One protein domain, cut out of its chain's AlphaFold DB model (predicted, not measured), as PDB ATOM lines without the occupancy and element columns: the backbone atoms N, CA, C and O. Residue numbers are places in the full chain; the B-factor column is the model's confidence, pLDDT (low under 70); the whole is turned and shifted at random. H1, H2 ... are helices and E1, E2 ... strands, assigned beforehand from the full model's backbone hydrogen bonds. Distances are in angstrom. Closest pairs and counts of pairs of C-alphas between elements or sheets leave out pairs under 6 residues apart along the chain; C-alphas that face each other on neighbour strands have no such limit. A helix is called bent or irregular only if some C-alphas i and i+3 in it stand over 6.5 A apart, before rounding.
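AT A GLANCE: This is residues 22 to 218 of the 426 residues of an uncharacterized protein of Plasmodium inui San Antonio 1 (UniProt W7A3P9). The helix H5 runs through the middle of the domain, with H1 and H3 packed crosswise on it and the kinked helix H4 crossing H3 beyond. On the other side of H5 from H1 and H3 lie two small groups of strands, the sheet E4, E3, E5 and the hairpin E1 and E2, with the short helix H6 beside E5. The printed part has 197 residues with six named helices and five named strands, in the order H1 H2 H3 H4 E1 E2 H5 H6 E3 E4 E5; both sheets are antiparallel and the class is mixed, helices and strands. The whole is compact, with a radius of gyration of the C-alphas of 16.5 A and spans of 46 by 43 by 31 A.

IN THESE COORDINATES: H1, residues 22 to 34, begins with C-alpha 22 at (-13.641, 15.153, 13.269) and is 17.5 A long. H2 is residues 54 to 60, and H3, residues 73 to 90, is 25.5 A long. H4, residues 97 to 114, is 23.6 A long and irregular, with C-alphas 106 and 109 7.1 A apart and a kink of 50 degrees near residue 107. E1 is residues 120 to 123 and E2 residues 130 to 133. H5, residues 149 to 166, runs 25.9 A from C-alpha 149 at (-10.316, 42.335, 10.607). H6 is residues 175 to 179, E3 190 to 194 and E4 202 to 204. E5, residues 214 to 217, ends with C-alpha 217 at (-26.525, 36.372, -0.320).

HOW THE PARTS SIT: H1 only just touches H2, with 3 pairs of C-alphas within 8 A, the closest those of Ile 33 and Gln 54, 6.0 A. H1 touches H5 opposite ways at a steep tilt of 68 degrees, only just short of about perpendicular, closest at the C-alphas of Gly 31 and Ser 162, 5.4 A. H3 touches H5 the same way at a steep tilt of 65 degrees, closest at the C-alphas of Ile 82 and Val 159, 7.0 A. H3 touches H4 closest at the C-alphas of Cys 84 and Cys 107, 5.4 A. In the hairpin of E1 and E2, N 122 and O 131 are 2.9 A apart, within hydrogen-bond range. H6 only grazes the sheet; the closest C-alphas of H6 and E5 are those of Glu 176 and Asn 217, 5.8 A. In that sheet E3 is the inner strand; N 204 and O 192 of the hairpin E3 and E4 are 2.8 A apart, as are N 193 and O 214 of E3 and E5. Every O i to N i+4 pair is within hydrogen-bond range in H1, H2, H3, H5 and H6, and 12 of 14 in H4.

THE WHOLE: The C-alphas farthest apart, those of Asp 44 and Thr 96, are 49.1 A from each other. The printed part has no cut. The links H1 to H2, H2 to H3 and E2 to H5 are long. The mean pLDDT of the printed part is 77.7, and 48 residues are under 70, among them residues 135 to 147 and 180 to 189.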
ATOM      1  N   GLY A  22     -15.101  15.187  13.297       84.56
ATOM      2  CA  GLY A  22     -13.641  15.153  13.269       84.56
ATOM      3  C   GLY A  22     -13.119  15.059  11.838       84.56
ATOM      4  O   GLY A  22     -12.419  15.957  11.411       84.56
ATOM      5  N   GLN A  23     -13.566  14.075  11.053       87.62
ATOM      6  CA  GLN A  23     -13.149  13.915   9.652       87.62
ATOM      7  C   GLN A  23     -13.501  15.135   8.779       87.62
ATOM      8  O   GLN A  23     -12.714  15.488   7.905       87.62
ATOM      9  N   VAL A  24     -14.638  15.805   9.018       88.50
ATOM     10  CA  VAL A  24     -14.998  17.050   8.306       88.50
ATOM     11  C   VAL A  24     -14.041  18.189   8.665       88.50
ATOM     12  O   VAL A  24     -13.500  18.825   7.768       88.50
ATOM     13  N   ILE A  25     -13.798  18.440   9.954       90.19
ATOM     14  CA  ILE A  25     -12.925  19.529  10.418       90.19
ATOM     15  C   ILE A  25     -11.450  19.250  10.101       90.19
ATOM     16  O   ILE A  25     -10.761  20.135   9.600       90.19
ATOM     17  N   ASP A  26     -10.985  18.018  10.310       89.38
ATOM     18  CA  ASP A  26      -9.642  17.551   9.954       89.38
ATOM     19  C   ASP A  26      -9.438  17.650   8.425       89.38
ATOM     20  O   ASP A  26      -8.386  18.092   7.965       89.38
ATOM     21  N   GLY A  27     -10.471  17.337   7.626       90.81
ATOM     22  CA  GLY A  27     -10.490  17.530   6.173       90.81
ATOM     23  C   GLY A  27     -10.441  19.001   5.746       90.81
ATOM     24  O   GLY A  27      -9.684  19.340   4.837       90.81
ATOM     25  N   VAL A  28     -11.192  19.884   6.419       92.25
ATOM     26  CA  VAL A  28     -11.166  21.343   6.191       92.25
ATOM     27  C   VAL A  28      -9.788  21.918   6.523       92.25
ATOM     28  O   VAL A  28      -9.235  22.689   5.744       92.25
ATOM     29  N   ILE A  29      -9.187  21.516   7.644       91.44
ATOM     30  CA  ILE A  29      -7.834  21.934   8.042       91.44
ATOM     31  C   ILE A  29      -6.792  21.436   7.035       91.44
ATOM     32  O   ILE A  29      -5.970  22.219   6.558       91.44
ATOM     33  N   TYR A  30      -6.856  20.158   6.657       90.81
ATOM     34  CA  TYR A  30      -5.943  19.571   5.679       90.81
ATOM     35  C   TYR A  30      -6.038  20.265   4.315       90.81
ATOM     36  O   TYR A  30      -5.006  20.614   3.744       90.81
ATOM     37  N   GLY A  31      -7.253  20.518   3.817       89.75
ATOM     38  CA  GLY A  31      -7.483  21.255   2.576       89.75
ATOM     39  C   GLY A  31      -6.960  22.690   2.652       89.75
ATOM     40  O   GLY A  31      -6.170  23.094   1.803       89.75
ATOM     41  N   MET A  32      -7.310  23.433   3.707       91.50
ATOM     42  CA  MET A  32      -6.843  24.811   3.908       91.50
ATOM     43  C   MET A  32      -5.324  24.963   3.913       91.50
ATOM     44  O   MET A  32      -4.842  25.959   3.385       91.50
ATOM     45  N   ILE A  33      -4.581  24.032   4.519       90.00
ATOM     46  CA  ILE A  33      -3.120  24.153   4.649       90.00
ATOM     47  C   ILE A  33      -2.406  23.585   3.417       90.00
ATOM     48  O   ILE A  33      -1.485  24.209   2.895       90.00
ATOM     49  N   LYS A  34      -2.821  22.413   2.922       88.81
ATOM     50  CA  LYS A  34      -2.176  21.756   1.773       88.81
ATOM     51  C   LYS A  34      -2.439  22.478   0.457       88.81
ATOM     52  O   LYS A  34      -1.571  22.501  -0.411       88.81
ATOM     53  N   GLU A  35      -3.644  23.013   0.297       86.94
ATOM     54  CA  GLU A  35      -4.087  23.699  -0.917       86.94
ATOM     55  C   GLU A  35      -4.035  25.225  -0.776       86.94
ATOM     56  O   GLU A  35      -4.536  25.941  -1.647       86.94
ATOM     57  N   ALA A  36      -3.420  25.723   0.304       88.69
ATOM     58  CA  ALA A  36      -2.966  27.099   0.365       88.69
ATOM     59  C   ALA A  36      -1.924  27.350  -0.743       88.69
ATOM     60  O   ALA A  36      -1.035  26.513  -0.942       88.69
ATOM     61  N   PRO A  37      -1.990  28.498  -1.434       88.25
ATOM     62  CA  PRO A  37      -0.913  28.974  -2.293       88.25
ATOM     63  C   PRO A  37       0.337  29.309  -1.466       88.25
ATOM     64  O   PRO A  37       0.279  29.459  -0.240       88.25
ATOM     65  N   ARG A  38       1.481  29.432  -2.136       87.38
ATOM     66  CA  ARG A  38       2.740  29.875  -1.525       87.38
ATOM     67  C   ARG A  38       2.821  31.395  -1.520       87.38
ATOM     68  O   ARG A  38       2.184  32.073  -2.323       87.38
ATOM     69  N   GLY A  39       3.643  31.947  -0.635       80.88
ATOM     70  CA  GLY A  39       3.851  33.390  -0.512       80.88
ATOM     71  C   GLY A  39       4.353  34.033  -1.809       80.88
ATOM     72  O   GLY A  39       4.009  35.177  -2.091       80.88
ATOM     73  N   THR A  40       5.090  33.269  -2.621       75.94
ATOM     74  CA  THR A  40       5.601  33.640  -3.953       75.94
ATOM     75  C   THR A  40       4.533  33.832  -5.023       75.94
ATOM     76  O   THR A  40       4.822  34.416  -6.063       75.94
ATOM     77  N   ASP A  41       3.321  33.321  -4.808       74.75
ATOM     78  CA  ASP A  41       2.303  33.218  -5.859       74.75
ATOM     79  C   ASP A  41       1.485  34.521  -5.999       74.75
ATOM     80  O   ASP A  41       0.608  34.626  -6.858       74.75
ATOM     81  N   PHE A  42       1.788  35.529  -5.170       71.44
ATOM     82  CA  PHE A  42       1.135  36.835  -5.123       71.44
ATOM     83  C   PHE A  42       2.102  37.955  -5.512       71.44
ATOM     84  O   PHE A  42       3.223  38.025  -5.011       71.44
ATOM     85  N   GLY A  43       1.647  38.867  -6.373       71.00
ATOM     86  CA  GLY A  43       2.398  40.072  -6.722       71.00
ATOM     87  C   GLY A  43       2.425  41.091  -5.578       71.00
ATOM     88  O   GLY A  43       1.407  41.342  -4.938       71.00
ATOM     89  N   ASP A  44       3.579  41.731  -5.387       60.28
ATOM     90  CA  ASP A  44       3.946  42.596  -4.247       60.28
ATOM     91  C   ASP A  44       3.095  43.885  -4.074       60.28
ATOM     92  O   ASP A  44       3.293  44.662  -3.143       60.28
ATOM     93  N   GLY A  45       2.143  44.147  -4.981       58.69
ATOM     94  CA  GLY A  45       1.342  45.380  -5.015       58.69
ATOM     95  C   GLY A  45      -0.146  45.239  -4.667       58.69
ATOM     96  O   GLY A  45      -0.775  46.231  -4.289       58.69
ATOM     97  N   ASP A  46      -0.739  44.047  -4.789       57.38
ATOM     98  CA  ASP A  46      -2.198  43.890  -4.716       57.38
ATOM     99  C   ASP A  46      -2.684  43.472  -3.323       57.38
ATOM    100  O   ASP A  46      -2.536  42.331  -2.887       57.38
ATOM    101  N   LYS A  47      -3.381  44.398  -2.650       66.94
ATOM    102  CA  LYS A  47      -4.175  44.131  -1.434       66.94
ATOM    103  C   LYS A  47      -5.488  43.416  -1.780       66.94
ATOM    104  O   LYS A  47      -6.578  43.922  -1.499       66.94
ATOM    105  N   GLU A  48      -5.380  42.294  -2.485       70.94
ATOM    106  CA  GLU A  48      -6.509  41.442  -2.852       70.94
ATOM    107  C   GLU A  48      -6.898  40.522  -1.686       70.94
ATOM    108  O   GLU A  48      -6.066  40.066  -0.902       70.94
ATOM    109  N   MET A  49      -8.197  40.240  -1.575       75.00
ATOM    110  CA  MET A  49      -8.764  39.339  -0.576       75.00
ATOM    111  C   MET A  49      -8.341  37.884  -0.859       75.00
ATOM    112  O   MET A  49      -9.040  37.149  -1.557       75.00
ATOM    113  N   ARG A  50      -7.175  37.486  -0.335       85.25
ATOM    114  CA  ARG A  50      -6.574  36.152  -0.502       85.25
ATOM    115  C   ARG A  50      -6.761  35.247   0.720       85.25
ATOM    116  O   ARG A  50      -6.723  35.720   1.854       85.25
ATOM    117  N   VAL A  51      -6.871  33.937   0.502       89.62
ATOM    118  CA  VAL A  51      -6.740  32.917   1.564       89.62
ATOM    119  C   VAL A  51      -5.381  33.015   2.278       89.62
ATOM    120  O   VAL A  51      -4.459  33.677   1.794       89.62
ATOM    121  N   PHE A  52      -5.236  32.366   3.434       89.75
ATOM    122  CA  PHE A  52      -3.928  32.172   4.073       89.75
ATOM    123  C   PHE A  52      -2.966  31.350   3.199       89.75
ATOM    124  O   PHE A  52      -3.385  30.369   2.581       89.75
ATOM    125  N   THR A  53      -1.689  31.746   3.153       89.88
ATOM    126  CA  THR A  53      -0.616  31.025   2.445       89.88
ATOM    127  C   THR A  53      -0.004  29.921   3.314       89.88
ATOM    128  O   THR A  53      -0.219  29.876   4.527       89.88
ATOM    129  N   GLN A  54       0.782  29.021   2.714       89.19
ATOM    130  CA  GLN A  54       1.450  27.924   3.438       89.19
ATOM    131  C   GLN A  54       2.371  28.432   4.565       89.19
ATOM    132  O   GLN A  54       2.432  27.840   5.642       89.19
ATOM    133  N   GLU A  55       3.053  29.555   4.345       87.44
ATOM    134  CA  GLU A  55       3.990  30.168   5.288       87.44
ATOM    135  C   GLU A  55       3.259  30.883   6.432       87.44
ATOM    136  O   GLU A  55       3.665  30.779   7.589       87.44
ATOM    137  N   GLU A  56       2.149  31.567   6.136       88.50
ATOM    138  CA  GLU A  56       1.313  32.200   7.161       88.50
ATOM    139  C   GLU A  56       0.598  31.150   8.029       88.50
ATOM    140  O   GLU A  56       0.535  31.310   9.250       88.50
ATOM    141  N   TRP A  57       0.127  30.040   7.438       88.62
ATOM    142  CA  TRP A  57      -0.358  28.876   8.191       88.62
ATOM    143  C   TRP A  57       0.738  28.281   9.078       88.62
ATOM    144  O   TRP A  57       0.480  27.997  10.247       88.62
ATOM    145  N   GLY A  58       1.966  28.148   8.565       85.94
ATOM    146  CA  GLY A  58       3.134  27.755   9.356       85.94
ATOM    147  C   GLY A  58       3.369  28.691  10.548       85.94
ATOM    148  O   GLY A  58       3.558  28.221  11.670       85.94
ATOM    149  N   GLY A  59       3.255  30.006  10.340       84.81
ATOM    150  CA  GLY A  59       3.331  31.021  11.394       84.81
ATOM    151  C   GLY A  59       2.233  30.887  12.456       84.81
ATOM    152  O   GLY A  59       2.540  30.827  13.649       84.81
ATOM    153  N   LEU A  60       0.965  30.776  12.040       83.44
ATOM    154  CA  LEU A  60      -0.190  30.552  12.926       83.44
ATOM    155  C   LEU A  60      -0.029  29.273  13.764       83.44
ATOM    156  O   LEU A  60      -0.249  29.284  14.974       83.44
ATOM    157  N   LEU A  61       0.416  28.189  13.128       83.88
ATOM    158  CA  LEU A  61       0.661  26.884  13.744       83.88
ATOM    159  C   LEU A  61       2.035  26.783  14.433       83.88
ATOM    160  O   LEU A  61       2.409  25.703  14.884       83.88
ATOM    161  N   ARG A  62       2.798  27.882  14.524       81.81
ATOM    162  CA  ARG A  62       4.142  27.952  15.134       81.81
ATOM    163  C   ARG A  62       5.101  26.849  14.656       81.81
ATOM    164  O   ARG A  62       5.868  26.301  15.445       81.81
ATOM    165  N   ASN A  63       5.061  26.536  13.362       74.69
ATOM    166  CA  ASN A  63       5.870  25.512  12.695       74.69
ATOM    167  C   ASN A  63       5.720  24.093  13.290       74.69
ATOM    168  O   ASN A  63       6.685  23.325  13.324       74.69
ATOM    169  N   MET A  64       4.516  23.724  13.752       71.75
ATOM    170  CA  MET A  64       4.195  22.330  14.090       71.75
ATOM    171  C   MET A  64       4.445  21.413  12.879       71.75
ATOM    172  O   MET A  64       3.860  21.599  11.815       71.75
ATOM    173  N   LYS A  65       5.354  20.438  13.044       68.06
ATOM    174  CA  LYS A  65       5.849  19.564  11.958       68.06
ATOM    175  C   LYS A  65       4.815  18.565  11.440       68.06
ATOM    176  O   LYS A  65       4.908  18.130  10.297       68.06
ATOM    177  N   GLU A  66       3.854  18.213  12.282       70.19
ATOM    178  CA  GLU A  66       2.658  17.458  11.931       70.19
ATOM    179  C   GLU A  66       1.452  18.299  12.353       70.19
ATOM    180  O   GLU A  66       1.515  19.018  13.352       70.19
ATOM    181  N   TYR A  67       0.346  18.213  11.612       69.94
ATOM    182  CA  TYR A  67      -0.852  19.035  11.829       69.94
ATOM    183  C   TYR A  67      -1.708  18.578  13.028       69.94
ATOM    184  O   TYR A  67      -2.933  18.699  13.014       69.94
ATOM    185  N   ASP A  68      -1.063  18.055  14.074       81.56
ATOM    186  CA  ASP A  68      -1.675  17.620  15.330       81.56
ATOM    187  C   ASP A  68      -2.140  18.826  16.161       81.56
ATOM    188  O   ASP A  68      -1.523  19.263  17.134       81.56
ATOM    189  N   CYS A  69      -3.282  19.368  15.758       82.94
ATOM    190  CA  CYS A  69      -3.941  20.452  16.468       82.94
ATOM    191  C   CYS A  69      -4.551  19.991  17.812       82.94
ATOM    192  O   CYS A  69      -4.913  20.837  18.627       82.94
ATOM    193  N   ASP A  70      -4.630  18.679  18.083       84.00
ATOM    194  CA  ASP A  70      -5.173  18.120  19.330       84.00
ATOM    195  C   ASP A  70      -4.181  18.217  20.510       84.00
ATOM    196  O   ASP A  70      -4.620  18.264  21.665       84.00
ATOM    197  N   SER A  71      -2.859  18.221  20.282       84.81
ATOM    198  CA  SER A  71      -1.869  18.218  21.380       84.81
ATOM    199  C   SER A  71      -1.479  19.602  21.908       84.81
ATOM    200  O   SER A  71      -1.142  19.716  23.095       84.81
ATOM    201  N   ASN A  72      -1.558  20.641  21.069       84.69
ATOM    202  CA  ASN A  72      -1.147  22.016  21.363       84.69
ATOM    203  C   ASN A  72      -2.353  22.936  21.636       84.69
ATOM    204  O   ASN A  72      -3.288  22.980  20.842       84.69
ATOM    205  N   ASN A  73      -2.297  23.746  22.700       86.00
ATOM    206  CA  ASN A  73      -3.335  24.725  23.052       86.00
ATOM    207  C   ASN A  73      -3.706  25.653  21.875       86.00
ATOM    208  O   ASN A  73      -4.886  25.853  21.614       86.00
ATOM    209  N   TYR A  74      -2.717  26.161  21.127       84.44
ATOM    210  CA  TYR A  74      -2.965  27.019  19.956       84.44
ATOM    211  C   TYR A  74      -3.696  26.265  18.831       84.44
ATOM    212  O   TYR A  74      -4.538  26.835  18.142       84.44
ATOM    213  N   GLY A  75      -3.411  24.967  18.677       86.25
ATOM    214  CA  GLY A  75      -4.129  24.083  17.760       86.25
ATOM    215  C   GLY A  75      -5.577  23.855  18.196       86.25
ATOM    216  O   GLY A  75      -6.474  23.924  17.362       86.25
ATOM    217  N   GLN A  76      -5.827  23.677  19.497       88.12
ATOM    218  CA  GLN A  76      -7.174  23.509  20.055       88.12
ATOM    219  C   GLN A  76      -8.023  24.790  19.951       88.12
ATOM    220  O   GLN A  76      -9.216  24.721  19.652       88.12
ATOM    221  N   GLU A  77      -7.420  25.963  20.158       88.06
ATOM    222  CA  GLU A  77      -8.081  27.259  19.955       88.06
ATOM    223  C   GLU A  77      -8.445  27.475  18.480       88.06
ATOM    224  O   GLU A  77      -9.590  27.816  18.169       88.06
ATOM    225  N   LEU A  78      -7.519  27.187  17.561       88.75
ATOM    226  CA  LEU A  78      -7.759  27.252  16.119       88.75
ATOM    227  C   LEU A  78      -8.826  26.237  15.662       88.75
ATOM    228  O   LEU A  78      -9.751  26.609  14.939       88.75
ATOM    229  N   LEU A  79      -8.763  24.987  16.140       90.75
ATOM    230  CA  LEU A  79      -9.783  23.949  15.933       90.75
ATOM    231  C   LEU A  79     -11.169  24.428  16.370       90.75
ATOM    232  O   LEU A  79     -12.143  24.204  15.651       90.75
ATOM    233  N   ARG A  80     -11.273  25.096  17.527       91.06
ATOM    234  CA  ARG A  80     -12.535  25.662  18.023       91.06
ATOM    235  C   ARG A  80     -13.053  26.764  17.098       91.06
ATOM    236  O   ARG A  80     -14.230  26.730  16.752       91.06
ATOM    237  N   VAL A  81     -12.201  27.700  16.674       92.50
ATOM    238  CA  VAL A  81     -12.590  28.780  15.748       92.50
ATOM    239  C   VAL A  81     -13.079  28.204  14.416       92.50
ATOM    240  O   VAL A  81     -14.188  28.522  13.992       92.50
ATOM    241  N   ILE A  82     -12.314  27.299  13.800       93.50
ATOM    242  CA  ILE A  82     -12.683  26.644  12.534       93.50
ATOM    243  C   ILE A  82     -13.976  25.837  12.697       93.50
ATOM    244  O   ILE A  82     -14.880  25.971  11.877       93.50
ATOM    245  N   SER A  83     -14.116  25.064  13.779       92.19
ATOM    246  CA  SER A  83     -15.342  24.305  14.068       92.19
ATOM    247  C   SER A  83     -16.567  25.211  14.154       92.19
ATOM    248  O   SER A  83     -17.595  24.894  13.564       92.19
ATOM    249  N   CYS A  84     -16.459  26.354  14.837       93.00
ATOM    250  CA  CYS A  84     -17.532  27.341  14.908       93.00
ATOM    251  C   CYS A  84     -17.867  27.929  13.531       93.00
ATOM    252  O   CYS A  84     -19.042  27.988  13.166       93.00
ATOM    253  N   ILE A  85     -16.860  28.307  12.735       93.19
ATOM    254  CA  ILE A  85     -17.071  28.814  11.370       93.19
ATOM    255  C   ILE A  85     -17.819  27.770  10.524       93.19
ATOM    256  O   ILE A  85     -18.865  28.083   9.956       93.19
ATOM    257  N   VAL A  86     -17.352  26.517  10.489       91.94
ATOM    258  CA  VAL A  86     -17.981  25.445   9.697       91.94
ATOM    259  C   VAL A  86     -19.403  25.132  10.185       91.94
ATOM    260  O   VAL A  86     -20.300  24.989   9.359       91.94
ATOM    261  N   LEU A  87     -19.656  25.085  11.502       89.44
ATOM    262  CA  LEU A  87     -21.001  24.856  12.062       89.44
ATOM    263  C   LEU A  87     -22.013  25.932  11.630       89.44
ATOM    264  O   LEU A  87     -23.161  25.606  11.314       89.44
ATOM    265  N   LYS A  88     -21.588  27.203  11.595       89.00
ATOM    266  CA  LYS A  88     -22.404  28.330  11.123       89.00
ATOM    267  C   LYS A  88     -22.650  28.261   9.615       89.00
ATOM    268  O   LYS A  88     -23.799  28.388   9.206       89.00
ATOM    269  N   ILE A  89     -21.604  27.991   8.828       88.31
ATOM    270  CA  ILE A  89     -21.651  27.875   7.359       88.31
ATOM    271  C   ILE A  89     -22.581  26.749   6.895       88.31
ATOM    272  O   ILE A  89     -23.407  26.942   6.006       88.31
ATOM    273  N   VAL A  90     -22.445  25.562   7.492       85.75
ATOM    274  CA  VAL A  90     -23.260  24.383   7.156       85.75
ATOM    275  C   VAL A  90     -24.707  24.552   7.644       85.75
ATOM    276  O   VAL A  90     -25.609  23.889   7.137       85.75
ATOM    277  N   GLY A  91     -24.954  25.463   8.592       75.88
ATOM    278  CA  GLY A  91     -26.274  25.687   9.174       75.88
ATOM    279  C   GLY A  91     -26.736  24.476   9.979       75.88
ATOM    280  O   GLY A  91     -27.783  23.904   9.685       75.88
ATOM    281  N   ALA A  92     -25.930  24.060  10.963       63.19
ATOM    282  CA  ALA A  92     -26.148  22.858  11.773       63.19
ATOM    283  C   ALA A  92     -27.326  22.978  12.774       63.19
ATOM    284  O   ALA A  92     -27.165  22.823  13.982       63.19
ATOM    285  N   GLU A  93     -28.538  23.198  12.257       62.47
ATOM    286  CA  GLU A  93     -29.825  23.045  12.964       62.47
ATOM    287  C   GLU A  93     -30.115  21.568  13.316       62.47
ATOM    288  O   GLU A  93     -31.022  21.238  14.078       62.47
ATOM    289  N   SER A  94     -29.297  20.655  12.800       55.53
ATOM    290  CA  SER A  94     -29.189  19.262  13.211       55.53
ATOM    291  C   SER A  94     -28.698  19.113  14.654       55.53
ATOM    292  O   SER A  94     -27.498  19.027  14.912       55.53
ATOM    293  N   GLY A  95     -29.640  19.048  15.587       64.44
ATOM    294  CA  GLY A  95     -29.416  18.804  17.010       64.44
ATOM    295  C   GLY A  95     -30.692  19.078  17.799       64.44
ATOM    296  O   GLY A  95     -31.632  19.683  17.281       64.44
ATOM    297  N   THR A  96     -30.746  18.654  19.058       77.50
ATOM    298  CA  THR A  96     -31.780  19.145  19.976       77.50
ATOM    299  C   THR A  96     -31.568  20.635  20.247       77.50
ATOM    300  O   THR A  96     -30.441  21.132  20.209       77.50
ATOM    301  N   GLU A  97     -32.636  21.358  20.585       81.19
ATOM    302  CA  GLU A  97     -32.562  22.793  20.903       81.19
ATOM    303  C   GLU A  97     -31.503  23.098  21.984       81.19
ATOM    304  O   GLU A  97     -30.795  24.096  21.909       81.19
ATOM    305  N   LYS A  98     -31.326  22.194  22.957       81.31
ATOM    306  CA  LYS A  98     -30.319  22.319  24.022       81.31
ATOM    307  C   LYS A  98     -28.889  22.223  23.489       81.31
ATOM    308  O   LYS A  98     -28.043  23.020  23.884       81.31
ATOM    309  N   GLU A  99     -28.624  21.289  22.578       75.12
ATOM    310  CA  GLU A  99     -27.317  21.157  21.920       75.12
ATOM    311  C   GLU A  99     -27.034  22.374  21.030       75.12
ATOM    312  O   GLU A  99     -25.935  22.924  21.089       75.12
ATOM    313  N   GLN A 100     -28.035  22.869  20.290       76.94
ATOM    314  CA  GLN A 100     -27.922  24.109  19.516       76.94
ATOM    315  C   GLN A 100     -27.625  25.324  20.410       76.94
ATOM    316  O   GLN A 100     -26.706  26.087  20.116       76.94
ATOM    317  N   GLN A 101     -28.360  25.510  21.514       84.88
ATOM    318  CA  GLN A 101     -28.123  26.594  22.477       84.88
ATOM    319  C   GLN A 101     -26.714  26.504  23.084       84.88
ATOM    320  O   GLN A 101     -26.029  27.522  23.213       84.88
ATOM    321  N   GLN A 102     -26.244  25.294  23.399       83.50
ATOM    322  CA  GLN A 102     -24.909  25.077  23.947       83.50
ATOM    323  C   GLN A 102     -23.812  25.391  22.917       83.50
ATOM    324  O   GLN A 102     -22.939  26.210  23.202       83.50
ATOM    325  N   LEU A 103     -23.898  24.838  21.701       80.56
ATOM    326  CA  LEU A 103     -22.991  25.144  20.586       80.56
ATOM    327  C   LEU A 103     -22.979  26.645  20.267       80.56
ATOM    328  O   LEU A 103     -21.910  27.236  20.111       80.56
ATOM    329  N   LYS A 104     -24.153  27.289  20.251       85.31
ATOM    330  CA  LYS A 104     -24.284  28.738  20.079       85.31
ATOM    331  C   LYS A 104     -23.545  29.494  21.177       85.31
ATOM    332  O   LYS A 104     -22.704  30.314  20.845       85.31
ATOM    333  N   SER A 105     -23.776  29.194  22.459       89.56
ATOM    334  CA  SER A 105     -23.082  29.880  23.567       89.56
ATOM    335  C   SER A 105     -21.556  29.720  23.522       89.56
ATOM    336  O   SER A 105     -20.822  30.623  23.915       89.56
ATOM    337  N   TRP A 106     -21.063  28.595  23.000       85.94
ATOM    338  CA  TRP A 106     -19.634  28.316  22.855       85.94
ATOM    339  C   TRP A 106     -18.983  28.997  21.654       85.94
ATOM    340  O   TRP A 106     -17.794  29.321  21.712       85.94
ATOM    341  N   CYS A 107     -19.746  29.210  20.587       92.25
ATOM    342  CA  CYS A 107     -19.291  29.890  19.384       92.25
ATOM    343  C   CYS A 107     -19.662  31.378  19.339       92.25
ATOM    344  O   CYS A 107     -19.151  32.078  18.477       92.25
ATOM    345  N   GLN A 108     -20.481  31.881  20.269       91.25
ATOM    346  CA  GLN A 108     -20.934  33.275  20.315       91.25
ATOM    347  C   GLN A 108     -19.756  34.264  20.302       91.25
ATOM    348  O   GLN A 108     -19.721  35.142  19.450       91.25
ATOM    349  N   ASP A 109     -18.746  34.043  21.149       88.81
ATOM    350  CA  ASP A 109     -17.503  34.832  21.191       88.81
ATOM    351  C   ASP A 109     -16.746  34.829  19.845       88.81
ATOM    352  O   ASP A 109     -16.211  35.849  19.422       88.81
ATOM    353  N   VAL A 110     -16.753  33.700  19.127       89.38
ATOM    354  CA  VAL A 110     -16.158  33.589  17.783       89.38
ATOM    355  C   VAL A 110     -17.019  34.332  16.754       89.38
ATOM    356  O   VAL A 110     -16.487  35.048  15.914       89.38
ATOM    357  N   TYR A 111     -18.345  34.214  16.820       88.31
ATOM    358  CA  TYR A 111     -19.261  34.892  15.900       88.31
ATOM    359  C   TYR A 111     -19.264  36.413  16.081       88.31
ATOM    360  O   TYR A 111     -19.357  37.129  15.089       88.31
ATOM    361  N   GLU A 112     -19.110  36.902  17.310       85.81
ATOM    362  CA  GLU A 112     -18.964  38.326  17.627       85.81
ATOM    363  C   GLU A 112     -17.600  38.863  17.169       85.81
ATOM    364  O   GLU A 112     -17.547  39.917  16.541       85.81
ATOM    365  N   LYS A 113     -16.509  38.107  17.367       84.12
ATOM    366  CA  LYS A 113     -15.162  38.477  16.888       84.12
ATOM    367  C   LYS A 113     -14.975  38.376  15.371       84.12
ATOM    368  O   LYS A 113     -14.074  39.012  14.843       84.12
ATOM    369  N   LEU A 114     -15.794  37.598  14.663       83.38
ATOM    370  CA  LEU A 114     -15.816  37.556  13.191       83.38
ATOM    371  C   LEU A 114     -16.862  38.514  12.584       83.38
ATOM    372  O   LEU A 114     -16.763  38.883  11.415       83.38
ATOM    373  N   GLY A 115     -17.879  38.913  13.353       77.94
ATOM    374  CA  GLY A 115     -19.029  39.707  12.907       77.94
ATOM    375  C   GLY A 115     -18.830  41.212  13.045       77.94
ATOM    376  O   GLY A 115     -19.455  41.850  13.890       77.94
ATOM    377  N   TYR A 116     -17.997  41.799  12.188       72.44
ATOM    378  CA  TYR A 116     -17.582  43.197  12.327       72.44
ATOM    379  C   TYR A 116     -18.602  44.235  11.833       72.44
ATOM    380  O   TYR A 116     -18.979  44.294  10.660       72.44
ATOM    381  N   GLU A 117     -18.962  45.166  12.719       66.88
ATOM    382  CA  GLU A 117     -19.713  46.370  12.365       66.88
ATOM    383  C   GLU A 117     -18.803  47.416  11.700       66.88
ATOM    384  O   GLU A 117     -18.143  48.208  12.367       66.88
ATOM    385  N   GLY A 118     -18.781  47.440  10.364       65.12
ATOM    386  CA  GLY A 118     -18.201  48.553   9.599       65.12
ATOM    387  C   GLY A 118     -17.259  48.170   8.461       65.12
ATOM    388  O   GLY A 118     -17.036  49.015   7.593       65.12
ATOM    389  N   MET A 119     -16.771  46.924   8.404       68.25
ATOM    390  CA  MET A 119     -16.109  46.408   7.200       68.25
ATOM    391  C   MET A 119     -17.057  46.491   6.002       68.25
ATOM    392  O   MET A 119     -18.245  46.195   6.134       68.25
ATOM    393  N   ARG A 120     -16.544  46.878   4.830       72.44
ATOM    394  CA  ARG A 120     -17.303  46.910   3.571       72.44
ATOM    395  C   ARG A 120     -16.507  46.245   2.462       72.44
ATOM    396  O   ARG A 120     -15.371  46.627   2.204       72.44
ATOM    397  N   LEU A 121     -17.124  45.302   1.756       72.56
ATOM    398  CA  LEU A 121     -16.613  44.862   0.461       72.56
ATOM    399  C   LEU A 121     -17.000  45.924  -0.578       72.56
ATOM    400  O   LEU A 121     -18.170  46.034  -0.945       72.56
ATOM    401  N   ARG A 122     -16.027  46.713  -1.045       76.38
ATOM    402  CA  ARG A 122     -16.196  47.631  -2.181       76.38
ATOM    403  C   ARG A 122     -15.700  46.938  -3.445       76.38
ATOM    404  O   ARG A 122     -14.572  46.451  -3.484       76.38
ATOM    405  N   LYS A 123     -16.525  46.911  -4.492       74.31
ATOM    406  CA  LYS A 123     -16.126  46.423  -5.820       74.31
ATOM    407  C   LYS A 123     -14.936  47.252  -6.331       74.31
ATOM    408  O   LYS A 123     -14.968  48.480  -6.225       74.31
ATOM    409  N   ARG A 124     -13.887  46.600  -6.841       74.94
ATOM    410  CA  ARG A 124     -12.746  47.282  -7.478       74.94
ATOM    411  C   ARG A 124     -13.226  48.070  -8.701       74.94
ATOM    412  O   ARG A 124     -14.229  47.717  -9.319       74.94
ATOM    413  N   GLU A 125     -12.499  49.123  -9.059       78.88
ATOM    414  CA  GLU A 125     -12.841  49.994 -10.198       78.88
ATOM    415  C   GLU A 125     -12.607  49.301 -11.553       78.88
ATOM    416  O   GLU A 125     -13.308  49.586 -12.517       78.88
ATOM    417  N   ASP A 126     -11.717  48.304 -11.586       77.56
ATOM    418  CA  ASP A 126     -11.566  47.327 -12.678       77.56
ATOM    419  C   ASP A 126     -12.727  46.308 -12.780       77.56
ATOM    420  O   ASP A 126     -12.850  45.605 -13.780       77.56
ATOM    421  N   GLY A 127     -13.590  46.218 -11.762       72.12
ATOM    422  CA  GLY A 127     -14.717  45.286 -11.698       72.12
ATOM    423  C   GLY A 127     -14.358  43.811 -11.463       72.12
ATOM    424  O   GLY A 127     -15.280  43.002 -11.372       72.12
ATOM    425  N   LEU A 128     -13.074  43.454 -11.332       67.19
ATOM    426  CA  LEU A 128     -12.580  42.067 -11.300       67.19
ATOM    427  C   LEU A 128     -12.533  41.433  -9.899       67.19
ATOM    428  O   LEU A 128     -12.214  40.252  -9.766       67.19
ATOM    429  N   GLY A 129     -12.874  42.183  -8.852       69.00
ATOM    430  CA  GLY A 129     -12.916  41.668  -7.486       69.00
ATOM    431  C   GLY A 129     -13.448  42.678  -6.477       69.00
ATOM    432  O   GLY A 129     -13.963  43.740  -6.834       69.00
ATOM    433  N   PHE A 130     -13.303  42.348  -5.195       72.50
ATOM    434  CA  PHE A 130     -13.706  43.204  -4.082       72.50
ATOM    435  C   PHE A 130     -12.505  43.533  -3.200       72.50
ATOM    436  O   PHE A 130     -11.717  42.664  -2.836       72.50
ATOM    437  N   LYS A 131     -12.384  44.812  -2.849       77.06
ATOM    438  CA  LYS A 131     -11.411  45.337  -1.899       77.06
ATOM    439  C   LYS A 131     -12.096  45.569  -0.559       77.06
ATOM    440  O   LYS A 131     -13.239  46.030  -0.506       77.06
ATOM    441  N   LEU A 132     -11.380  45.279   0.520       73.56
ATOM    442  CA  LEU A 132     -11.854  45.545   1.867       73.56
ATOM    443  C   LEU A 132     -11.675  47.033   2.209       73.56
ATOM    444  O   LEU A 132     -10.557  47.542   2.261       73.56
ATOM    445  N   GLU A 133     -12.780  47.736   2.445       74.50
ATOM    446  CA  GLU A 133     -12.797  49.070   3.045       74.50
ATOM    447  C   GLU A 133     -13.175  48.990   4.530       74.50
ATOM    448  O   GLU A 133     -13.937  48.123   4.959       74.50
ATOM    449  N   GLY A 134     -12.654  49.927   5.324       71.56
ATOM    450  CA  GLY A 134     -12.916  50.024   6.764       71.56
ATOM    451  C   GLY A 134     -11.898  49.300   7.648       71.56
ATOM    452  O   GLY A 134     -11.715  49.726   8.786       71.56
ATOM    453  N   ALA A 135     -11.177  48.306   7.115       67.94
ATOM    454  CA  ALA A 135     -10.066  47.658   7.809       67.94
ATOM    455  C   ALA A 135      -8.981  48.683   8.185       67.94
ATOM    456  O   ALA A 135      -8.442  49.393   7.331       67.94
ATOM    457  N   LYS A 136      -8.686  48.779   9.485       62.91
ATOM    458  CA  LYS A 136      -7.687  49.687  10.061       62.91
ATOM    459  C   LYS A 136      -6.749  48.912  10.976       62.91
ATOM    460  O   LYS A 136      -7.207  48.209  11.869       62.91
ATOM    461  N   GLY A 137      -5.452  49.146  10.797       62.72
ATOM    462  CA  GLY A 137      -4.380  48.460  11.517       62.72
ATOM    463  C   GLY A 137      -3.755  47.352  10.671       62.72
ATOM    464  O   GLY A 137      -4.455  46.522  10.106       62.72
ATOM    465  N   THR A 138      -2.428  47.355  10.579       60.72
ATOM    466  CA  THR A 138      -1.643  46.225  10.070       60.72
ATOM    467  C   THR A 138      -1.391  45.266  11.225       60.72
ATOM    468  O   THR A 138      -0.723  45.653  12.190       60.72
ATOM    469  N   CYS A 139      -1.896  44.037  11.157       65.44
ATOM    470  CA  CYS A 139      -1.756  43.105  12.267       65.44
ATOM    471  C   CYS A 139      -0.399  42.401  12.278       65.44
ATOM    472  O   CYS A 139      -0.165  41.388  11.628       65.44
ATOM    473  N   GLN A 140       0.510  42.949  13.082       58.47
ATOM    474  CA  GLN A 140       1.749  42.279  13.451       58.47
ATOM    475  C   GLN A 140       1.434  41.197  14.494       58.47
ATOM    476  O   GLN A 140       0.753  41.464  15.481       58.47
ATOM    477  N   GLY A 141       1.946  39.977  14.301       54.88
ATOM    478  CA  GLY A 141       1.574  38.796  15.102       54.88
ATOM    479  C   GLY A 141       1.873  38.868  16.612       54.88
ATOM    480  O   GLY A 141       1.507  37.953  17.346       54.88
ATOM    481  N   SER A 142       2.511  39.939  17.086       52.38
ATOM    482  CA  SER A 142       2.747  40.246  18.499       52.38
ATOM    483  C   SER A 142       1.515  40.789  19.238       52.38
ATOM    484  O   SER A 142       1.413  40.581  20.444       52.38
ATOM    485  N   THR A 143       0.577  41.462  18.559       52.34
ATOM    486  CA  THR A 143      -0.589  42.109  19.209       52.34
ATOM    487  C   THR A 143      -1.839  41.226  19.287       52.34
ATOM    488  O   THR A 143      -2.799  41.589  19.966       52.34
ATOM    489  N   GLY A 144      -1.809  40.046  18.660       57.78
ATOM    490  CA  GLY A 144      -2.879  39.048  18.699       57.78
ATOM    491  C   GLY A 144      -4.031  39.322  17.724       57.78
ATOM    492  O   GLY A 144      -4.481  40.450  17.544       57.78
ATOM    493  N   TYR A 145      -4.563  38.255  17.122       63.34
ATOM    494  CA  TYR A 145      -5.524  38.334  16.011       63.34
ATOM    495  C   TYR A 145      -6.935  38.847  16.376       63.34
ATOM    496  O   TYR A 145      -7.788  38.965  15.502       63.34
ATOM    497  N   GLY A 146      -7.207  39.179  17.643       59.25
ATOM    498  CA  GLY A 146      -8.552  39.527  18.124       59.25
ATOM    499  C   GLY A 146      -9.144  40.830  17.567       59.25
ATOM    500  O   GLY A 146     -10.360  40.978  17.572       59.25
ATOM    501  N   ASN A 147      -8.306  41.747  17.072       66.62
ATOM    502  CA  ASN A 147      -8.729  42.996  16.420       66.62
ATOM    503  C   ASN A 147      -8.497  42.974  14.895       66.62
ATOM    504  O   ASN A 147      -8.644  43.991  14.217       66.62
ATOM    505  N   CYS A 148      -8.072  41.829  14.358       79.62
ATOM    506  CA  CYS A 148      -7.450  41.722  13.046       79.62
ATOM    507  C   CYS A 148      -8.490  41.372  11.988       79.62
ATOM    508  O   CYS A 148      -8.708  40.208  11.649       79.62
ATOM    509  N   GLN A 149      -9.184  42.413  11.530       80.00
ATOM    510  CA  GLN A 149     -10.316  42.335  10.607       80.00
ATOM    511  C   GLN A 149      -9.977  41.632   9.290       80.00
ATOM    512  O   GLN A 149     -10.763  40.810   8.818       80.00
ATOM    513  N   GLU A 150      -8.810  41.927   8.716       81.56
ATOM    514  CA  GLU A 150      -8.374  41.325   7.458       81.56
ATOM    515  C   GLU A 150      -8.073  39.836   7.666       81.56
ATOM    516  O   GLU A 150      -8.671  38.993   7.012       81.56
ATOM    517  N   GLU A 151      -7.254  39.488   8.655       85.06
ATOM    518  CA  GLU A 151      -6.864  38.118   9.002       85.06
ATOM    519  C   GLU A 151      -8.064  37.248   9.412       85.06
ATOM    520  O   GLU A 151      -8.176  36.103   8.977       85.06
ATOM    521  N   SER A 152      -9.005  37.801  10.182       86.75
ATOM    522  CA  SER A 152     -10.271  37.144  10.544       86.75
ATOM    523  C   SER A 152     -11.088  36.766   9.306       86.75
ATOM    524  O   SER A 152     -11.645  35.670   9.217       86.75
ATOM    525  N   LEU A 153     -11.144  37.672   8.329       85.62
ATOM    526  CA  LEU A 153     -11.888  37.484   7.092       85.62
ATOM    527  C   LEU A 153     -11.136  36.555   6.121       85.62
ATOM    528  O   LEU A 153     -11.752  35.694   5.500       85.62
ATOM    529  N   ARG A 154      -9.801  36.629   6.059       87.69
ATOM    530  CA  ARG A 154      -8.952  35.674   5.323       87.69
ATOM    531  C   ARG A 154      -9.085  34.247   5.872       87.69
ATOM    532  O   ARG A 154      -9.137  33.309   5.079       87.69
ATOM    533  N   LEU A 155      -9.231  34.077   7.192       91.19
ATOM    534  CA  LEU A 155      -9.504  32.779   7.828       91.19
ATOM    535  C   LEU A 155     -10.870  32.237   7.398       91.19
ATOM    536  O   LEU A 155     -10.968  31.084   6.978       91.19
ATOM    537  N   LEU A 156     -11.908  33.077   7.449       90.88
ATOM    538  CA  LEU A 156     -13.241  32.735   6.955       90.88
ATOM    539  C   LEU A 156     -13.195  32.290   5.480       90.88
ATOM    540  O   LEU A 156     -13.749  31.243   5.148       90.88
ATOM    541  N   TRP A 157     -12.478  33.008   4.609       89.06
ATOM    542  CA  TRP A 157     -12.332  32.626   3.199       89.06
ATOM    543  C   TRP A 157     -11.551  31.328   2.987       89.06
ATOM    544  O   TRP A 157     -11.951  30.530   2.140       89.06
ATOM    545  N   SER A 158     -10.493  31.064   3.762       91.56
ATOM    546  CA  SER A 158      -9.816  29.760   3.751       91.56
ATOM    547  C   SER A 158     -10.793  28.628   4.101       91.56
ATOM    548  O   SER A 158     -10.878  27.646   3.359       91.56
ATOM    549  N   VAL A 159     -11.585  28.789   5.172       93.12
ATOM    550  CA  VAL A 159     -12.571  27.782   5.604       93.12
ATOM    551  C   VAL A 159     -13.664  27.587   4.552       93.12
ATOM    552  O   VAL A 159     -14.015  26.450   4.248       93.12
ATOM    553  N   MET A 160     -14.174  28.664   3.949       89.69
ATOM    554  CA  MET A 160     -15.179  28.599   2.881       89.69
ATOM    555  C   MET A 160     -14.653  27.924   1.606       89.69
ATOM    556  O   MET A 160     -15.363  27.112   1.015       89.69
ATOM    557  N   SER A 161     -13.417  28.230   1.201       87.81
ATOM    558  CA  SER A 161     -12.772  27.657   0.012       87.81
ATOM    559  C   SER A 161     -12.562  26.147   0.160       87.81
ATOM    560  O   SER A 161     -12.980  25.371  -0.701       87.81
ATOM    561  N   SER A 162     -12.008  25.698   1.295       91.06
ATOM    562  CA  SER A 162     -11.888  24.263   1.584       91.06
ATOM    563  C   SER A 162     -13.262  23.600   1.773       91.06
ATOM    564  O   SER A 162     -13.494  22.516   1.242       91.06
ATOM    565  N   LEU A 163     -14.196  24.309   2.422       89.50
ATOM    566  CA  LEU A 163     -15.639  24.051   2.486       89.50
ATOM    567  C   LEU A 163     -16.219  23.555   1.149       89.50
ATOM    568  O   LEU A 163     -16.638  22.403   1.009       89.50
ATOM    569  N   GLY A 164     -16.196  24.436   0.147       85.62
ATOM    570  CA  GLY A 164     -16.750  24.171  -1.183       85.62
ATOM    571  C   GLY A 164     -16.017  23.075  -1.962       85.62
ATOM    572  O   GLY A 164     -16.645  22.365  -2.744       85.62
ATOM    573  N   ARG A 165     -14.710  22.876  -1.731       84.94
ATOM    574  CA  ARG A 165     -13.935  21.790  -2.367       84.94
ATOM    575  C   ARG A 165     -14.286  20.411  -1.807       84.94
ATOM    576  O   ARG A 165     -14.378  19.454  -2.573       84.94
ATOM    577  N   LEU A 166     -14.524  20.308  -0.498       86.38
ATOM    578  CA  LEU A 166     -14.997  19.073   0.139       86.38
ATOM    579  C   LEU A 166     -16.458  18.780  -0.229       86.38
ATOM    580  O   LEU A 166     -16.810  17.634  -0.508       86.38
ATOM    581  N   CYS A 167     -17.308  19.810  -0.228       82.56
ATOM    582  CA  CYS A 167     -18.748  19.694  -0.424       82.56
ATOM    583  C   CYS A 167     -19.284  20.796  -1.354       82.56
ATOM    584  O   CYS A 167     -19.808  21.812  -0.902       82.56
ATOM    585  N   GLN A 168     -19.221  20.560  -2.666       79.31
ATOM    586  CA  GLN A 168     -19.710  21.499  -3.690       79.31
ATOM    587  C   GLN A 168     -21.213  21.821  -3.547       79.31
ATOM    588  O   GLN A 168     -21.646  22.925  -3.856       79.31
ATOM    589  N   GLY A 169     -22.010  20.878  -3.027       76.94
ATOM    590  CA  GLY A 169     -23.437  21.071  -2.738       76.94
ATOM    591  C   GLY A 169     -23.749  21.748  -1.394       76.94
ATOM    592  O   GLY A 169     -24.918  22.009  -1.106       76.94
ATOM    593  N   CYS A 170     -22.750  22.024  -0.548       75.31
ATOM    594  CA  CYS A 170     -22.963  22.692   0.734       75.31
ATOM    595  C   CYS A 170     -23.090  24.205   0.519       75.31
ATOM    596  O   CYS A 170     -22.096  24.926   0.473       75.31
ATOM    597  N   GLY A 171     -24.326  24.700   0.410       70.56
ATOM    598  CA  GLY A 171     -24.593  26.140   0.375       70.56
ATOM    599  C   GLY A 171     -24.080  26.832   1.643       70.56
ATOM    600  O   GLY A 171     -24.404  26.403   2.749       70.56
ATOM    601  N   LEU A 172     -23.289  27.896   1.482       80.06
ATOM    602  CA  LEU A 172     -22.578  28.558   2.580       80.06
ATOM    603  C   LEU A 172     -23.494  29.571   3.295       80.06
ATOM    604  O   LEU A 172     -23.465  30.768   3.011       80.06
ATOM    605  N   ARG A 173     -24.355  29.064   4.186       81.88
ATOM    606  CA  ARG A 173     -25.391  29.818   4.918       81.88
ATOM    607  C   ARG A 173     -24.795  30.662   6.046       81.88
ATOM    608  O   ARG A 173     -23.741  30.341   6.582       81.88
ATOM    609  N   GLY A 174     -25.478  31.730   6.455       78.56
ATOM    610  CA  GLY A 174     -25.071  32.562   7.591       78.56
ATOM    611  C   GLY A 174     -23.810  33.405   7.362       78.56
ATOM    612  O   GLY A 174     -23.502  34.253   8.197       78.56
ATOM    613  N   VAL A 175     -23.104  33.234   6.238       81.12
ATOM    614  CA  VAL A 175     -21.951  34.060   5.841       81.12
ATOM    615  C   VAL A 175     -22.388  35.505   5.590       81.12
ATOM    616  O   VAL A 175     -21.664  36.454   5.896       81.12
ATOM    617  N   GLU A 176     -23.624  35.687   5.128       76.75
ATOM    618  CA  GLU A 176     -24.308  36.969   5.010       76.75
ATOM    619  C   GLU A 176     -24.375  37.763   6.329       76.75
ATOM    620  O   GLU A 176     -24.487  38.985   6.286       76.75
ATOM    621  N   GLU A 177     -24.250  37.135   7.503       78.94
ATOM    622  CA  GLU A 177     -24.185  37.860   8.783       78.94
ATOM    623  C   GLU A 177     -22.804  38.483   9.042       78.94
ATOM    624  O   GLU A 177     -22.725  39.557   9.645       78.94
ATOM    625  N   TRP A 178     -21.729  37.852   8.556       81.12
ATOM    626  CA  TRP A 178     -20.361  38.371   8.651       81.12
ATOM    627  C   TRP A 178     -20.065  39.431   7.575       81.12
ATOM    628  O   TRP A 178     -19.342  40.389   7.839       81.12
ATOM    629  N   LEU A 179     -20.652  39.304   6.377       75.19
ATOM    630  CA  LEU A 179     -20.417  40.219   5.245       75.19
ATOM    631  C   LEU A 179     -21.480  41.333   5.104       75.19
ATOM    632  O   LEU A 179     -21.188  42.444   4.649       75.19
ATOM    633  N   GLY A 180     -22.735  41.046   5.459       58.97
ATOM    634  CA  GLY A 180     -23.919  41.783   4.989       58.97
ATOM    635  C   GLY A 180     -24.207  43.130   5.654       58.97
ATOM    636  O   GLY A 180     -25.099  43.850   5.210       58.97
ATOM    637  N   ARG A 181     -23.453  43.532   6.685       58.75
ATOM    638  CA  ARG A 181     -23.576  44.888   7.263       58.75
ATOM    639  C   ARG A 181     -22.887  45.966   6.416       58.75
ATOM    640  O   ARG A 181     -23.155  47.155   6.594       58.75
ATOM    641  N   GLY A 182     -21.979  45.559   5.527       52.50
ATOM    642  CA  GLY A 182     -21.049  46.456   4.849       52.50
ATOM    643  C   GLY A 182     -21.406  46.850   3.422       52.50
ATOM    644  O   GLY A 182     -21.153  47.986   3.016       52.50
ATOM    645  N   VAL A 183     -21.956  45.916   2.644       55.22
ATOM    646  CA  VAL A 183     -22.088  46.089   1.192       55.22
ATOM    647  C   VAL A 183     -23.259  47.019   0.873       55.22
ATOM    648  O   VAL A 183     -24.433  46.659   0.964       55.22
ATOM    649  N   LYS A 184     -22.919  48.256   0.508       54.22
ATOM    650  CA  LYS A 184     -23.839  49.261  -0.026       54.22
ATOM    651  C   LYS A 184     -23.420  49.567  -1.461       54.22
ATOM    652  O   LYS A 184     -22.332  50.100  -1.656       54.22
ATOM    653  N   GLY A 185     -24.272  49.260  -2.441       52.25
ATOM    654  CA  GLY A 185     -24.082  49.712  -3.827       52.25
ATOM    655  C   GLY A 185     -24.387  48.702  -4.936       52.25
ATOM    656  O   GLY A 185     -24.509  49.126  -6.082       52.25
ATOM    657  N   THR A 186     -24.548  47.407  -4.645       54.91
ATOM    658  CA  THR A 186     -25.027  46.441  -5.649       54.91
ATOM    659  C   THR A 186     -26.506  46.689  -5.957       54.91
ATOM    660  O   THR A 186     -27.290  47.021  -5.067       54.91
ATOM    661  N   ARG A 187     -26.912  46.521  -7.224       58.75
ATOM    662  CA  ARG A 187     -28.340  46.538  -7.624       58.75
ATOM    663  C   ARG A 187     -29.031  45.180  -7.437       58.75
ATOM    664  O   ARG A 187     -30.214  45.055  -7.732       58.75
ATOM    665  N   LYS A 188     -28.273  44.172  -7.008       63.84
ATOM    666  CA  LYS A 188     -28.689  42.783  -6.812       63.84
ATOM    667  C   LYS A 188     -28.362  42.347  -5.387       63.84
ATOM    668  O   LYS A 188     -27.317  42.723  -4.852       63.84
ATOM    669  N   ASP A 189     -29.211  41.486  -4.838       69.00
ATOM    670  CA  ASP A 189     -29.071  40.897  -3.501       69.00
ATOM    671  C   ASP A 189     -28.074  39.722  -3.437       69.00
ATOM    672  O   ASP A 189     -27.996  39.029  -2.425       69.00
ATOM    673  N   PHE A 190     -27.328  39.451  -4.515       71.69
ATOM    674  CA  PHE A 190     -26.489  38.258  -4.658       71.69
ATOM    675  C   PHE A 190     -25.138  38.582  -5.300       71.69
ATOM    676  O   PHE A 190     -25.072  39.331  -6.277       71.69
ATOM    677  N   LEU A 191     -24.080  37.943  -4.799       74.94
ATOM    678  CA  LEU A 191     -22.771  37.861  -5.445       74.94
ATOM    679  C   LEU A 191     -22.425  36.396  -5.731       74.94
ATOM    680  O   LEU A 191     -22.547  35.540  -4.860       74.94
ATOM    681  N   TYR A 192     -21.958  36.114  -6.944       80.31
ATOM    682  CA  TYR A 192     -21.452  34.807  -7.361       80.31
ATOM    683  C   TYR A 192     -19.932  34.805  -7.255       80.31
ATOM    684  O   TYR A 192     -19.250  35.430  -8.075       80.31
ATOM    685  N   CYS A 193     -19.420  34.135  -6.228       77.81
ATOM    686  CA  CYS A 193     -18.008  34.098  -5.880       77.81
ATOM    687  C   CYS A 193     -17.354  32.785  -6.319       77.81
ATOM    688  O   CYS A 193     -17.763  31.703  -5.900       77.81
ATOM    689  N   GLU A 194     -16.321  32.889  -7.148       82.50
ATOM    690  CA  GLU A 194     -15.380  31.812  -7.450       82.50
ATOM    691  C   GLU A 194     -14.145  31.933  -6.541       82.50
ATOM    692  O   GLU A 194     -13.721  33.035  -6.176       82.50
ATOM    693  N   PHE A 195     -13.547  30.789  -6.208       74.44
ATOM    694  CA  PHE A 195     -12.214  30.697  -5.611       74.44
ATOM    695  C   PHE A 195     -11.276  30.070  -6.654       74.44
ATOM    696  O   PHE A 195     -11.174  28.838  -6.706       74.44
ATOM    697  N   PRO A 196     -10.605  30.862  -7.516       73.12
ATOM    698  CA  PRO A 196      -9.631  30.331  -8.461       73.12
ATOM    699  C   PRO A 196      -8.519  29.559  -7.741       73.12
ATOM    700  O   PRO A 196      -8.270  29.746  -6.548       73.12
ATOM    701  N   SER A 197      -7.787  28.725  -8.478       69.31
ATOM    702  CA  SER A 197      -6.664  27.938  -7.942       69.31
ATOM    703  C   SER A 197      -5.576  28.783  -7.256       69.31
ATOM    704  O   SER A 197      -4.877  28.271  -6.390       69.31
ATOM    705  N   GLN A 198      -5.478  30.073  -7.594       68.00
ATOM    706  CA  GLN A 198      -4.560  31.058  -7.003       68.00
ATOM    707  C   GLN A 198      -5.005  31.594  -5.625       68.00
ATOM    708  O   GLN A 198      -4.258  32.319  -4.977       68.00
ATOM    709  N   GLY A 199      -6.203  31.247  -5.143       71.62
ATOM    710  CA  GLY A 199      -6.623  31.525  -3.765       71.62
ATOM    711  C   GLY A 199      -7.067  32.962  -3.459       71.62
ATOM    712  O   GLY A 199      -7.299  33.273  -2.290       71.62
ATOM    713  N   SER A 200      -7.226  33.835  -4.455       78.44
ATOM    714  CA  SER A 200      -7.985  35.080  -4.279       78.44
ATOM    715  C   SER A 200      -9.496  34.865  -4.403       78.44
ATOM    716  O   SER A 200      -9.955  33.854  -4.934       78.44
ATOM    717  N   LEU A 201     -10.291  35.796  -3.873       77.12
ATOM    718  CA  LEU A 201     -11.749  35.772  -3.973       77.12
ATOM    719  C   LEU A 201     -12.234  36.668  -5.120       77.12
ATOM    720  O   LEU A 201     -12.184  37.896  -5.018       77.12
ATOM    721  N   ARG A 202     -12.797  36.068  -6.174       80.94
ATOM    722  CA  ARG A 202     -13.427  36.814  -7.274       80.94
ATOM    723  C   ARG A 202     -14.937  36.678  -7.202       80.94
ATOM    724  O   ARG A 202     -15.478  35.596  -7.386       80.94
ATOM    725  N   CYS A 203     -15.633  37.783  -6.957       77.69
ATOM    726  CA  CYS A 203     -17.094  37.815  -6.909       77.69
ATOM    727  C   CYS A 203     -17.666  38.641  -8.063       77.69
ATOM    728  O   CYS A 203     -17.126  39.682  -8.427       77.69
ATOM    729  N   THR A 204     -18.784  38.180  -8.623       80.12
ATOM    730  CA  THR A 204     -19.428  38.741  -9.821       80.12
ATOM    731  C   THR A 204     -20.939  38.871  -9.620       80.12
ATOM    732  O   THR A 204     -21.544  38.072  -8.912       80.12
ATOM    733  N   GLU A 205     -21.574  39.871 -10.231       75.94
ATOM    734  CA  GLU A 205     -23.021  40.127 -10.085       75.94
ATOM    735  C   GLU A 205     -23.886  39.331 -11.088       75.94
ATOM    736  O   GLU A 205     -25.108  39.264 -10.947       75.94
ATOM    737  N   ASP A 206     -23.276  38.718 -12.108       70.62
ATOM    738  CA  ASP A 206     -23.959  38.330 -13.356       70.62
ATOM    739  C   ASP A 206     -23.804  36.846 -13.746       70.62
ATOM    740  O   ASP A 206     -24.155  36.458 -14.855       70.62
ATOM    741  N   SER A 207     -23.275  36.003 -12.851       65.81
ATOM    742  CA  SER A 207     -22.757  34.671 -13.205       65.81
ATOM    743  C   SER A 207     -23.476  33.492 -12.527       65.81
ATOM    744  O   SER A 207     -22.841  32.713 -11.818       65.81
ATOM    745  N   GLU A 208     -24.769  33.299 -12.802       65.88
ATOM    746  CA  GLU A 208     -25.520  32.104 -12.350       65.88
ATOM    747  C   GLU A 208     -25.151  30.821 -13.136       65.88
ATOM    748  O   GLU A 208     -25.322  29.711 -12.640       65.88
ATOM    749  N   ASN A 209     -24.555  30.953 -14.329       65.25
ATOM    750  CA  ASN A 209     -24.261  29.849 -15.260       65.25
ATOM    751  C   ASN A 209     -22.957  29.065 -14.965       65.25
ATOM    752  O   ASN A 209     -22.311  28.581 -15.893       65.25
ATOM    753  N   SER A 210     -22.518  28.956 -13.708       66.44
ATOM    754  CA  SER A 210     -21.294  28.219 -13.355       66.44
ATOM    755  C   SER A 210     -21.490  27.396 -12.085       66.44
ATOM    756  O   SER A 210     -21.782  27.947 -11.026       66.44
ATOM    757  N   SER A 211     -21.299  26.079 -12.203       64.94
ATOM    758  CA  SER A 211     -21.358  25.098 -11.107       64.94
ATOM    759  C   SER A 211     -20.374  25.384  -9.975       64.94
ATOM    760  O   SER A 211     -20.618  25.016  -8.830       64.94
ATOM    761  N   ASP A 212     -19.272  26.055 -10.299       68.19
ATOM    762  CA  ASP A 212     -18.099  26.176  -9.435       68.19
ATOM    763  C   ASP A 212     -18.149  27.469  -8.592       68.19
ATOM    764  O   ASP A 212     -17.177  27.833  -7.926       68.19
ATOM    765  N   LYS A 213     -19.283  28.188  -8.635       72.56
ATOM    766  CA  LYS A 213     -19.489  29.474  -7.961       72.56
ATOM    767  C   LYS A 213     -20.400  29.358  -6.756       72.56
ATOM    768  O   LYS A 213     -21.567  28.982  -6.847       72.56
ATOM    769  N   VAL A 214     -19.888  29.826  -5.626       71.31
ATOM    770  CA  VAL A 214     -20.671  30.045  -4.416       71.31
ATOM    771  C   VAL A 214     -21.576  31.256  -4.630       71.31
ATOM    772  O   VAL A 214     -21.101  32.383  -4.768       71.31
ATOM    773  N   LYS A 215     -22.893  31.045  -4.595       74.06
ATOM    774  CA  LYS A 215     -23.877  32.127  -4.480       74.06
ATOM    775  C   LYS A 215     -23.901  32.624  -3.031       74.06
ATOM    776  O   LYS A 215     -24.385  31.925  -2.145       74.06
ATOM    777  N   ILE A 216     -23.363  33.818  -2.795       71.69
ATOM    778  CA  ILE A 216     -23.415  34.518  -1.509       71.69
ATOM    779  C   ILE A 216     -24.588  35.495  -1.535       71.69
ATOM    780  O   ILE A 216     -24.694  36.339  -2.429       71.69
ATOM    781  N   ASN A 217     -25.454  35.407  -0.529       64.75
ATOM    782  CA  ASN A 217     -26.525  36.372  -0.320       64.75
ATOM    783  C   ASN A 217     -25.933  37.659   0.272       64.75
ATOM    784  O   ASN A 217     -25.306  37.644   1.328       64.75
ATOM    785  N   VAL A 218     -26.148  38.784  -0.397       64.19
ATOM    786  CA  VAL A 218     -25.655  40.107  -0.000       64.19
ATOM    787  C   VAL A 218     -26.851  41.027   0.218       64.19
ATOM    788  O   VAL A 218     -27.007  42.077  -0.401       64.19
TER     789      VAL A 218